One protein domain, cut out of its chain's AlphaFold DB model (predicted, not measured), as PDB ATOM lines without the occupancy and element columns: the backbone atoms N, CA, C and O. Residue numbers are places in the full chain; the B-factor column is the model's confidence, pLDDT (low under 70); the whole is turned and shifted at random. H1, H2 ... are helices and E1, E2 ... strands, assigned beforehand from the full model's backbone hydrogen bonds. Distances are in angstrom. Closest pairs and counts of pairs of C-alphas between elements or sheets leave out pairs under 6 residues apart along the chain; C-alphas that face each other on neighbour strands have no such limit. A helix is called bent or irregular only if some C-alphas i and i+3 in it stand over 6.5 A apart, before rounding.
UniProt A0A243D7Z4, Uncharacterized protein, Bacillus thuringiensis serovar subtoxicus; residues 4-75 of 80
ATOM      1  N   LEU A   4     152.029 129.153 117.486       96.06
ATOM      2  CA  LEU A   4     151.983 128.592 118.837       96.06
ATOM      3  C   LEU A   4     150.578 128.647 119.453       96.06
ATOM      4  O   LEU A   4     150.215 127.743 120.204       96.06
ATOM      5  N   ASP A   5     149.800 129.694 119.166       95.88
ATOM      6  CA  ASP A   5     148.420 129.800 119.650       95.88
ATOM      7  C   ASP A   5     147.547 128.719 119.007       95.88
ATOM      8  O   ASP A   5     146.859 127.990 119.720       95.88
ATOM      9  N   LEU A   6     147.639 128.571 117.679       96.38
ATOM     10  CA  LEU A   6     146.893 127.555 116.938       96.38
ATOM     11  C   LEU A   6     147.299 126.142 117.370       96.38
ATOM     12  O   LEU A   6     146.434 125.319 117.655       96.38
ATOM     13  N   TYR A   7     148.601 125.884 117.503       95.94
ATOM     14  CA  TYR A   7     149.124 124.601 117.970       95.94
ATOM     15  C   TYR A   7     148.563 124.233 119.351       95.94
ATOM     16  O   TYR A   7     148.048 123.132 119.539       95.94
ATOM     17  N   LYS A   8     148.599 125.166 120.312       96.19
ATOM     18  CA  LYS A   8     148.041 124.947 121.659       96.19
ATOM     19  C   LYS A   8     146.531 124.756 121.642       96.19
ATOM     20  O   LYS A   8     146.017 123.961 122.419       96.19
ATOM     21  N   PHE A   9     145.817 125.482 120.788       96.62
ATOM     22  CA  PHE A   9     144.378 125.303 120.645       96.62
ATOM     23  C   PHE A   9     144.038 123.910 120.100       96.62
ATOM     24  O   PHE A   9     143.100 123.280 120.585       96.62
ATOM     25  N   CYS A  10     144.800 123.423 119.123       96.31
ATOM     26  CA  CYS A  10     144.626 122.110 118.510       96.31
ATOM     27  C   CYS A  10     145.089 120.942 119.399       96.31
ATOM     28  O   CYS A  10     144.681 119.803 119.170       96.31
ATOM     29  N   GLU A  11     145.911 121.195 120.420       94.69
ATOM     30  CA  GLU A  11     146.405 120.163 121.332       94.69
ATOM     31  C   GLU A  11     145.244 119.412 122.014       94.69
ATOM     32  O   GLU A  11     144.353 120.000 122.628       94.69
ATOM     33  N   GLY A  12     145.240 118.081 121.881       93.31
ATOM     34  CA  GLY A  12     144.199 117.211 122.441       93.31
ATOM     35  C   GLY A  12     142.880 117.171 121.658       93.31
ATOM     36  O   GLY A  12     141.972 116.448 122.070       93.31
ATOM     37  N   LYS A  13     142.764 117.899 120.540       95.56
ATOM     38  CA  LYS A  13     141.612 117.823 119.630       95.56
ATOM     39  C   LYS A  13     141.850 116.793 118.532       95.56
ATOM     40  O   LYS A  13     142.983 116.522 118.140       95.56
ATOM     41  N   GLU A  14     140.760 116.224 118.029       96.88
ATOM     42  CA  GLU A  14     140.810 115.366 116.848       96.88
ATOM     43  C   GLU A  14     141.111 116.218 115.611       96.88
ATOM     44  O   GLU A  14     140.519 117.285 115.414       96.88
ATOM     45  N   MET A  15     142.057 115.745 114.798       97.06
ATOM     46  CA  MET A  15     142.474 116.371 113.550       97.06
ATOM     47  C   MET A  15     142.777 115.307 112.504       97.06
ATOM     48  O   MET A  15     143.253 114.223 112.841       97.06
ATOM     49  N   ASP A  16     142.526 115.634 111.241       96.75
ATOM     50  CA  ASP A  16     142.713 114.707 110.130       96.75
ATOM     51  C   ASP A  16     143.015 115.446 108.825       96.75
ATOM     52  O   ASP A  16     142.414 116.482 108.518       96.75
ATOM     53  N   TRP A  17     143.920 114.871 108.035       97.12
ATOM     54  CA  TRP A  17     144.231 115.332 106.690       97.12
ATOM     55  C   TRP A  17     143.320 114.646 105.678       97.12
ATOM     56  O   TRP A  17     143.396 113.440 105.452       97.12
ATOM     57  N   ARG A  18     142.512 115.433 104.969       94.44
ATOM     58  CA  ARG A  18     141.673 114.955 103.865       94.44
ATOM     59  C   ARG A  18     142.246 115.449 102.549       94.44
ATOM     60  O   ARG A  18     141.836 116.462 101.990       94.44
ATOM     61  N   GLY A  19     143.254 114.726 102.068       93.44
ATOM     62  CA  GLY A  19     144.045 115.135 100.910       93.44
ATOM     63  C   GLY A  19     144.920 116.342 101.244       93.44
ATOM     64  O   GLY A  19     145.947 116.202 101.908       93.44
ATOM     65  N   ASN A  20     144.520 117.523 100.772       94.44
ATOM     66  CA  ASN A  20     145.233 118.774 101.037       94.44
ATOM     67  C   ASN A  20     144.548 119.675 102.057       94.44
ATOM     68  O   ASN A  20     145.108 120.716 102.352       94.44
ATOM     69  N   GLU A  21     143.404 119.270 102.596       95.88
ATOM     70  CA  GLU A  21     142.660 120.020 103.609       95.88
ATOM     71  C   GLU A  21     142.952 119.435 104.995       95.88
ATOM     72  O   GLU A  21     142.933 118.208 105.163       95.88
ATOM     73  N   LEU A  22     143.208 120.290 105.984       97.38
ATOM     74  CA  LEU A  22     143.437 119.881 107.372       97.38
ATOM     75  C   LEU A  22     142.204 120.238 108.189       97.38
ATOM     76  O   LEU A  22     141.919 121.412 108.396       97.38
ATOM     77  N   TYR A  23     141.490 119.234 108.687       97.62
ATOM     78  CA  TYR A  23     140.319 119.464 109.524       97.62
ATOM     79  C   TYR A  23     140.657 119.332 111.003       97.62
ATOM     80  O   TYR A  23     141.371 118.411 111.396       97.62
ATOM     81  N   VAL A  24     140.074 120.208 111.821       98.00
ATOM     82  CA  VAL A  24     140.010 120.076 113.281       98.00
ATOM     83  C   VAL A  24     138.560 120.014 113.743       98.00
ATOM     84  O   VAL A  24     137.699 120.748 113.251       98.00
ATOM     85  N   TRP A  25     138.291 119.143 114.711       97.94
ATOM     86  CA  TRP A  25     136.989 119.002 115.344       97.94
ATOM     87  C   TRP A  25     136.948 119.846 116.614       97.94
ATOM     88  O   TRP A  25     137.663 119.585 117.582       97.94
ATOM     89  N   VAL A  26     136.105 120.876 116.604       97.94
ATOM     90  CA  VAL A  26     135.972 121.847 117.693       97.94
ATOM     91  C   VAL A  26     134.603 121.696 118.335       97.94
ATOM     92  O   VAL A  26     133.575 121.953 117.704       97.94
ATOM     93  N   TYR A  27     134.577 121.286 119.601       97.44
ATOM     94  CA  TYR A  27     133.342 121.218 120.374       97.44
ATOM     95  C   TYR A  27     132.724 122.603 120.552       97.44
ATOM     96  O   TYR A  27     133.425 123.611 120.628       97.44
ATOM     97  N   PHE A  28     131.400 122.668 120.692       97.56
ATOM     98  CA  PHE A  28     130.709 123.957 120.823       97.56
ATOM     99  C   PHE A  28     131.180 124.802 122.013       97.56
ATOM    100  O   PHE A  28     131.156 126.026 121.927       97.56
ATOM    101  N   HIS A  29     131.634 124.171 123.100       96.44
ATOM    102  CA  HIS A  29     132.173 124.886 124.259       96.44
ATOM    103  C   HIS A  29     133.554 125.511 124.008       96.44
ATOM    104  O   HIS A  29     133.914 126.441 124.718       96.44
ATOM    105  N   ASP A  30     134.279 125.070 122.976       97.06
ATOM    106  CA  ASP A  30     135.586 125.611 122.580       97.06
ATOM    107  C   ASP A  30     135.476 126.691 121.481       97.06
ATOM    108  O   ASP A  30     136.465 127.341 121.139       97.06
ATOM    109  N   LEU A  31     134.284 126.904 120.900       95.06
ATOM    110  CA  LEU A  31     134.081 127.862 119.802       95.06
ATOM    111  C   LEU A  31     134.366 129.311 120.209       95.06
ATOM    112  O   LEU A  31     134.850 130.106 119.399       95.06
ATOM    113  N   GLU A  32     134.068 129.674 121.454       95.38
ATOM    114  CA  GLU A  32     134.377 131.011 121.963       95.38
ATOM    115  C   GLU A  32     135.893 131.251 121.989       95.38
ATOM    116  O   GLU A  32     136.364 132.293 121.532       95.38
ATOM    117  N   ASP A  33     136.664 130.268 122.452       95.75
ATOM    118  CA  ASP A  33     138.123 130.364 122.503       95.75
ATOM    119  C   ASP A  33     138.726 130.388 121.097       95.75
ATOM    120  O   ASP A  33     139.597 131.214 120.811       95.75
ATOM    121  N   PHE A  34     138.196 129.568 120.185       95.44
ATOM    122  CA  PHE A  34     138.581 129.585 118.774       95.44
ATOM    123  C   PHE A  34     138.367 130.966 118.139       95.44
ATOM    124  O   PHE A  34     139.292 131.557 117.579       95.44
ATOM    125  N   THR A  35     137.155 131.516 118.247       94.25
ATOM    126  CA  THR A  35     136.810 132.796 117.604       94.25
ATOM    127  C   THR A  35     137.603 133.970 118.180       94.25
ATOM    128  O   THR A  35     137.997 134.865 117.429       94.25
ATOM    129  N   LYS A  36     137.911 133.954 119.485       94.38
ATOM    130  CA  LYS A  36     138.800 134.942 120.120       94.38
ATOM    131  C   LYS A  36     140.245 134.823 119.646       94.38
ATOM    132  O   LYS A  36     140.878 135.849 119.407       94.38
ATOM    133  N   MET A  37     140.761 133.601 119.519       95.12
ATOM    134  CA  MET A  37     142.122 133.335 119.050       95.12
ATOM    135  C   MET A  37     142.323 133.809 117.605       95.12
ATOM    136  O   MET A  37     143.306 134.494 117.307       95.12
ATOM    137  N   VAL A  38     141.390 133.451 116.719       93.19
ATOM    138  CA  VAL A  38     141.413 133.847 115.307       93.19
ATOM    139  C   VAL A  38     141.256 135.368 115.190       93.19
ATOM    140  O   VAL A  38     142.090 136.044 114.585       93.19
ATOM    141  N   GLY A  39     140.259 135.930 115.873       91.12
ATOM    142  CA  GLY A  39     139.991 137.364 115.910       91.12
ATOM    143  C   GLY A  39     138.875 137.793 114.955       91.12
ATOM    144  O   GLY A  39     138.633 137.189 113.912       91.12
ATOM    145  N   CYS A  40     138.181 138.873 115.316       83.44
ATOM    146  CA  CYS A  40     136.943 139.300 114.654       83.44
ATOM    147  C   CYS A  40     137.103 139.698 113.180       83.44
ATOM    148  O   CYS A  40     136.146 139.561 112.421       83.44
ATOM    149  N   ASN A  41     138.286 140.159 112.768       86.25
ATOM    150  CA  ASN A  41     138.535 140.577 111.387       86.25
ATOM    151  C   ASN A  41     138.340 139.420 110.399       86.25
ATOM    152  O   ASN A  41     137.745 139.633 109.348       86.25
ATOM    153  N   TRP A  42     138.748 138.202 110.771       88.38
ATOM    154  CA  TRP A  42     138.585 137.006 109.935       88.38
ATOM    155  C   TRP A  42     137.121 136.756 109.565       88.38
ATOM    156  O   TRP A  42     136.793 136.444 108.430       88.38
ATOM    157  N   PHE A  43     136.213 136.968 110.517       89.31
ATOM    158  CA  PHE A  43     134.790 136.694 110.330       89.31
ATOM    159  C   PHE A  43     134.011 137.873 109.727       89.31
ATOM    160  O   PHE A  43     132.812 137.749 109.475       89.31
ATOM    161  N   SER A  44     134.655 139.025 109.514       87.88
ATOM    162  CA  SER A  44     133.978 140.249 109.066       87.88
ATOM    163  C   SER A  44     133.546 140.227 107.594       87.88
ATOM    164  O   SER A  44     132.633 140.964 107.224       87.88
ATOM    165  N   GLU A  45     134.116 139.334 106.781       83.38
ATOM    166  CA  GLU A  45     133.845 139.213 105.340       83.38
ATOM    167  C   GLU A  45     132.857 138.084 104.993       83.38
ATOM    168  O   GLU A  45     132.907 137.496 103.919       83.38
ATOM    169  N   GLY A  46     131.920 137.784 105.899       84.06
ATOM    170  CA  GLY A  46     130.889 136.758 105.683       84.06
ATOM    171  C   GLY A  46     131.057 135.497 106.529       84.06
ATOM    172  O   GLY A  46     130.259 134.569 106.403       84.06
ATOM    173  N   GLY A  47     132.025 135.490 107.443       89.38
ATOM    174  CA  GLY A  47     132.271 134.380 108.356       89.38
ATOM    175  C   GLY A  47     133.204 133.330 107.762       89.38
ATOM    176  O   GLY A  47     134.113 133.649 107.008       89.38
ATOM    177  N   MET A  48     132.995 132.079 108.158       90.19
ATOM    178  CA  MET A  48     133.809 130.936 107.755       90.19
ATOM    179  C   MET A  48     132.894 129.758 107.433       90.19
ATOM    180  O   MET A  48     131.909 129.528 108.142       90.19
ATOM    181  N   GLU A  49     133.219 129.003 106.386       92.31
ATOM    182  CA  GLU A  49     132.514 127.763 106.071       92.31
ATOM    183  C   GLU A  49     132.925 126.646 107.035       92.31
ATOM    184  O   GLU A  49     134.103 126.433 107.317       92.31
ATOM    185  N   ILE A  50     131.933 125.922 107.556       94.56
ATOM    186  CA  ILE A  50     132.139 124.826 108.506       94.56
ATOM    187  C   ILE A  50     131.221 123.649 108.191       94.56
ATOM    188  O   ILE A  50     130.146 123.803 107.605       94.56
ATOM    189  N   ARG A  51     131.601 122.463 108.672       96.19
ATOM    190  CA  ARG A  51     130.679 121.326 108.767       96.19
ATOM    191  C   ARG A  51     130.135 121.252 110.187       96.19
ATOM    192  O   ARG A  51     130.898 121.050 111.127       96.19
ATOM    193  N   LEU A  52     128.826 121.417 110.339       97.06
ATOM    194  CA  LEU A  52     128.141 121.333 111.627       97.06
ATOM    195  C   LEU A  52     127.742 119.884 111.934       97.06
ATOM    196  O   LEU A  52     127.134 119.220 111.093       97.06
ATOM    197  N   PHE A  53     128.033 119.430 113.149       96.88
ATOM    198  CA  PHE A  53     127.606 118.139 113.689       96.88
ATOM    199  C   PHE A  53     126.775 118.348 114.963       96.88
ATOM    200  O   PHE A  53     126.387 119.469 115.284       96.88
ATOM    201  N   ASP A  54     126.429 117.271 115.663       96.81
ATOM    202  CA  ASP A  54     125.527 117.293 116.816       96.81
ATOM    203  C   ASP A  54     126.097 118.033 118.039       96.81
ATOM    204  O   ASP A  54     125.339 118.690 118.753       96.81
ATOM    205  N   ASN A  55     127.411 117.965 118.275       96.75
ATOM    206  CA  ASN A  55     128.070 118.619 119.418       96.75
ATOM    207  C   ASN A  55     129.417 119.304 119.098       96.75
ATOM    208  O   ASN A  55     130.040 119.882 119.996       96.75
ATOM    209  N   TYR A  56     129.856 119.267 117.841       97.44
ATOM    210  CA  TYR A  56     131.070 119.925 117.361       97.44
ATOM    211  C   TYR A  56     130.883 120.485 115.949       97.44
ATOM    212  O   TYR A  56     129.906 120.210 115.249       97.44
ATOM    213  N   VAL A  57     131.860 121.274 115.521       97.69
ATOM    214  CA  VAL A  57     132.052 121.677 114.129       97.69
ATOM    215  C   VAL A  57     133.370 121.101 113.623       97.69
ATOM    216  O   VAL A  57     134.320 120.979 114.393       97.69
ATOM    217  N   ALA A  58     133.444 120.757 112.340       97.69
ATOM    218  CA  ALA A  58     134.724 120.535 111.679       97.69
ATOM    219  C   ALA A  58     135.110 121.798 110.907       97.69
ATOM    220  O   ALA A  58     134.323 122.300 110.093       97.69
ATOM    221  N   ILE A  59     136.310 122.289 111.191       97.00
ATOM    222  CA  ILE A  59     136.884 123.522 110.654       97.00
ATOM    223  C   ILE A  59     138.070 123.138 109.776       97.00
ATOM    224  O   ILE A  59     138.930 122.383 110.222       97.00
ATOM    225  N   GLU A  60     138.091 123.635 108.543       96.25
ATOM    226  CA  GLU A  60     139.242 123.532 107.640       96.25
ATOM    227  C   GLU A  60     140.289 124.580 108.061       96.25
ATOM    228  O   GLU A  60     139.946 125.742 108.278       96.25
ATOM    229  N   LEU A  61     141.536 124.161 108.281       96.25
ATOM    230  CA  LEU A  61     142.596 125.001 108.838       96.25
ATOM    231  C   LEU A  61     143.590 125.521 107.804       96.25
ATOM    232  O   LEU A  61     144.354 126.414 108.156       96.25
ATOM    233  N   VAL A  62     143.650 124.988 106.586       95.88
ATOM    234  CA  VAL A  62     144.652 125.403 105.597       95.88
ATOM    235  C   VAL A  62     144.437 126.849 105.183       95.88
ATOM    236  O   VAL A  62     145.382 127.627 105.289       95.88
ATOM    237  N   ASP A  63     143.207 127.245 104.847       91.69
ATOM    238  CA  ASP A  63     142.907 128.637 104.473       91.69
ATOM    239  C   ASP A  63     143.231 129.606 105.622       91.69
ATOM    240  O   ASP A  63     143.769 130.701 105.431       91.69
ATOM    241  N   LEU A  64     142.937 129.175 106.853       93.00
ATOM    242  CA  LEU A  64     143.274 129.927 108.055       93.00
ATOM    243  C   LEU A  64     144.797 130.049 108.200       93.00
ATOM    244  O   LEU A  64     145.311 131.146 108.389       93.00
ATOM    245  N   CYS A  65     145.534 128.947 108.098       95.38
ATOM    246  CA  CYS A  65     146.990 128.924 108.191       95.38
ATOM    247  C   CYS A  65     147.649 129.816 107.130       95.38
ATOM    248  O   CYS A  65     148.534 130.596 107.480       95.38
ATOM    249  N   GLU A  66     147.184 129.776 105.878       93.06
ATOM    250  CA  GLU A  66     147.693 130.622 104.791       93.06
ATOM    251  C   GLU A  66     147.564 132.117 105.119       93.06
ATOM    252  O   GLU A  66     148.527 132.869 104.962       93.06
ATOM    253  N   ASN A  67     146.421 132.547 105.662       91.25
ATOM    254  CA  ASN A  67     146.202 133.945 106.040       91.25
ATOM    255  C   ASN A  67     147.124 134.437 107.173       91.25
ATOM    256  O   ASN A  67     147.428 135.628 107.249       91.25
ATOM    257  N   TYR A  68     147.559 133.542 108.063       92.88
ATOM    258  CA  TYR A  68     148.477 133.872 109.161       92.88
ATOM    259  C   TYR A  68     149.935 133.476 108.873       92.88
ATOM    260  O   TYR A  68     150.755 133.546 109.788       92.88
ATOM    261  N   GLU A  69     150.267 133.092 107.632       95.44
ATOM    262  CA  GLU A  69     151.607 132.640 107.215       95.44
ATOM    263  C   GLU A  69     152.135 131.441 108.039       95.44
ATOM    264  O   GLU A  69     153.322 131.353 108.359       95.44
ATOM    265  N   ILE A  70     151.246 130.511 108.399       96.56
ATOM    266  CA  ILE A  70     151.549 129.288 109.156       96.56
ATOM    267  C   ILE A  70     151.647 128.104 108.187       96.56
ATOM    268  O   ILE A  70     150.784 127.937 107.330       96.56
ATOM    269  N   ASP A  71     152.658 127.243 108.347       96.38
ATOM    270  CA  ASP A  71     152.702 125.950 107.652       96.38
ATOM    271  C   ASP A  71     151.761 124.959 108.369       96.38
ATOM    272  O   ASP A  71     152.024 124.603 109.524       96.38
ATOM    273  N   PRO A  72     150.677 124.475 107.732       96.38
ATOM    274  CA  PRO A  72     149.753 123.539 108.369       96.38
ATOM    275  C   PRO A  72     150.426 122.235 108.830       96.38
ATOM    276  O   PRO A  72     149.973 121.612 109.792       96.38
ATOM    277  N   GLU A  73     151.535 121.822 108.202       95.88
ATOM    278  CA  GLU A  73     152.294 120.651 108.647       95.88
ATOM    279  C   GLU A  73     153.022 120.872 109.984       95.88
ATOM    280  O   GLU A  73     153.503 119.905 110.585       95.88
ATOM    281  N   ASN A  74     153.131 122.109 110.478       95.56
ATOM    282  CA  ASN A  74     153.589 122.385 111.843       95.56
ATOM    283  C   ASN A  74     152.490 122.134 112.885       95.56
ATOM    284  O   ASN A  74     152.811 121.883 114.045       95.56
ATOM    285  N   ILE A  75     151.218 122.132 112.473       96.12
ATOM    286  CA  ILE A  75     150.077 121.785 113.331       96.12
ATOM    287  C   ILE A  75     149.881 120.268 113.367       96.12
ATOM    288  O   ILE A  75     149.834 119.673 114.443       96.12
TER     289      ILE A  75
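AT A GLANCE: This is residues 4 to 75 of the 80 residues of an uncharacterized protein of Bacillus thuringiensis serovar subtoxicus (UniProt A0A243D7Z4). A four-stranded sheet makes a wall along one side of a small rounded body, with the four helices on one side of that wall: H2 and H4 at its border, H1 near H2, and H3 farthest out. From H3 the chain returns through residues 44 to 49 to E3, an edge strand of the sheet. The printed part has 72 residues, with four named helices and four named strands in the order H1, E1, E2, H2, H3, E3, E4, H4; the sheet's order is E1, E2, E4, E3, antiparallel throughout, and the class is mixed, helices and strands. It is compact, with a radius of gyration of the C-alphas of 11.5 A and spans of 27 by 25 by 22 A.

IN THESE COORDINATES: H1, residues 4 to 10, begins at C-alpha 4 (151.983, 128.592, 118.837) and is 9.8 A long. E1 is residues 15 to 18, and E2, residues 21 to 27, is 19.2 A long. H2, residues 28 to 38, begins at C-alpha 28 (130.709, 123.957, 120.823) and is 15.6 A long; it is only just irregular, with C-alphas 29 and 32 6.9 A apart. H3 is residues 40 to 43 and E3 residues 50 to 52. E4, residues 56 to 60, is 13.2 A long. H4, residues 62 to 67, ends at C-alpha 67 (146.202, 133.945, 106.040).

HOW THE PARTS SIT: E1 and E2 form a hairpin, antiparallel at 148 degrees, with N 18 and O 21 2.8 A apart. E2 and E4 are antiparallel at 157 degrees, with N 26 and O 57 2.8 A apart. E3 and E4 form a second hairpin, antiparallel at 160 degrees, with N 58 and O 51 2.8 A apart. E1 and E3 are the edge strands. From edge to edge the strands' lines turn by 65 degrees. E2, H2, H3 and E3 make a split strand-helix-strand unit, two strands running the same way with E4 between them in the sheet, and its crossover is right-handed. H2 only grazes the sheet with residues 28 to 34, and H4 only grazes it with residues 62 to 65. The closest C-alphas of H2 and E4 are those of Phe 28 and Tyr 56, 5.3 A apart. H1 and H2 only just touch, with 3 pairs of C-alphas within 8 A, the closest being Asp 5 and Met 37 at 7.2 A; they run opposite ways at a shallow tilt of 17 degrees. H1 is not on the sheet, but only just, with 4 pairs of C-alphas within 10 A. H2 and H3 meet only through their link. H3 and H4 are apart. In H1 and H4 every O i to N i+4 pair is within hydrogen-bond range, in H2 5 of 7 are, and H3 is too short for such a pair.

THE WHOLE: The C-alphas farthest apart, those of Asp 54 and Glu 69, are 31.7 A apart. The printed part has no cut and no long link. The mean pLDDT of the printed part is 94.6, and no printed residue is under 70.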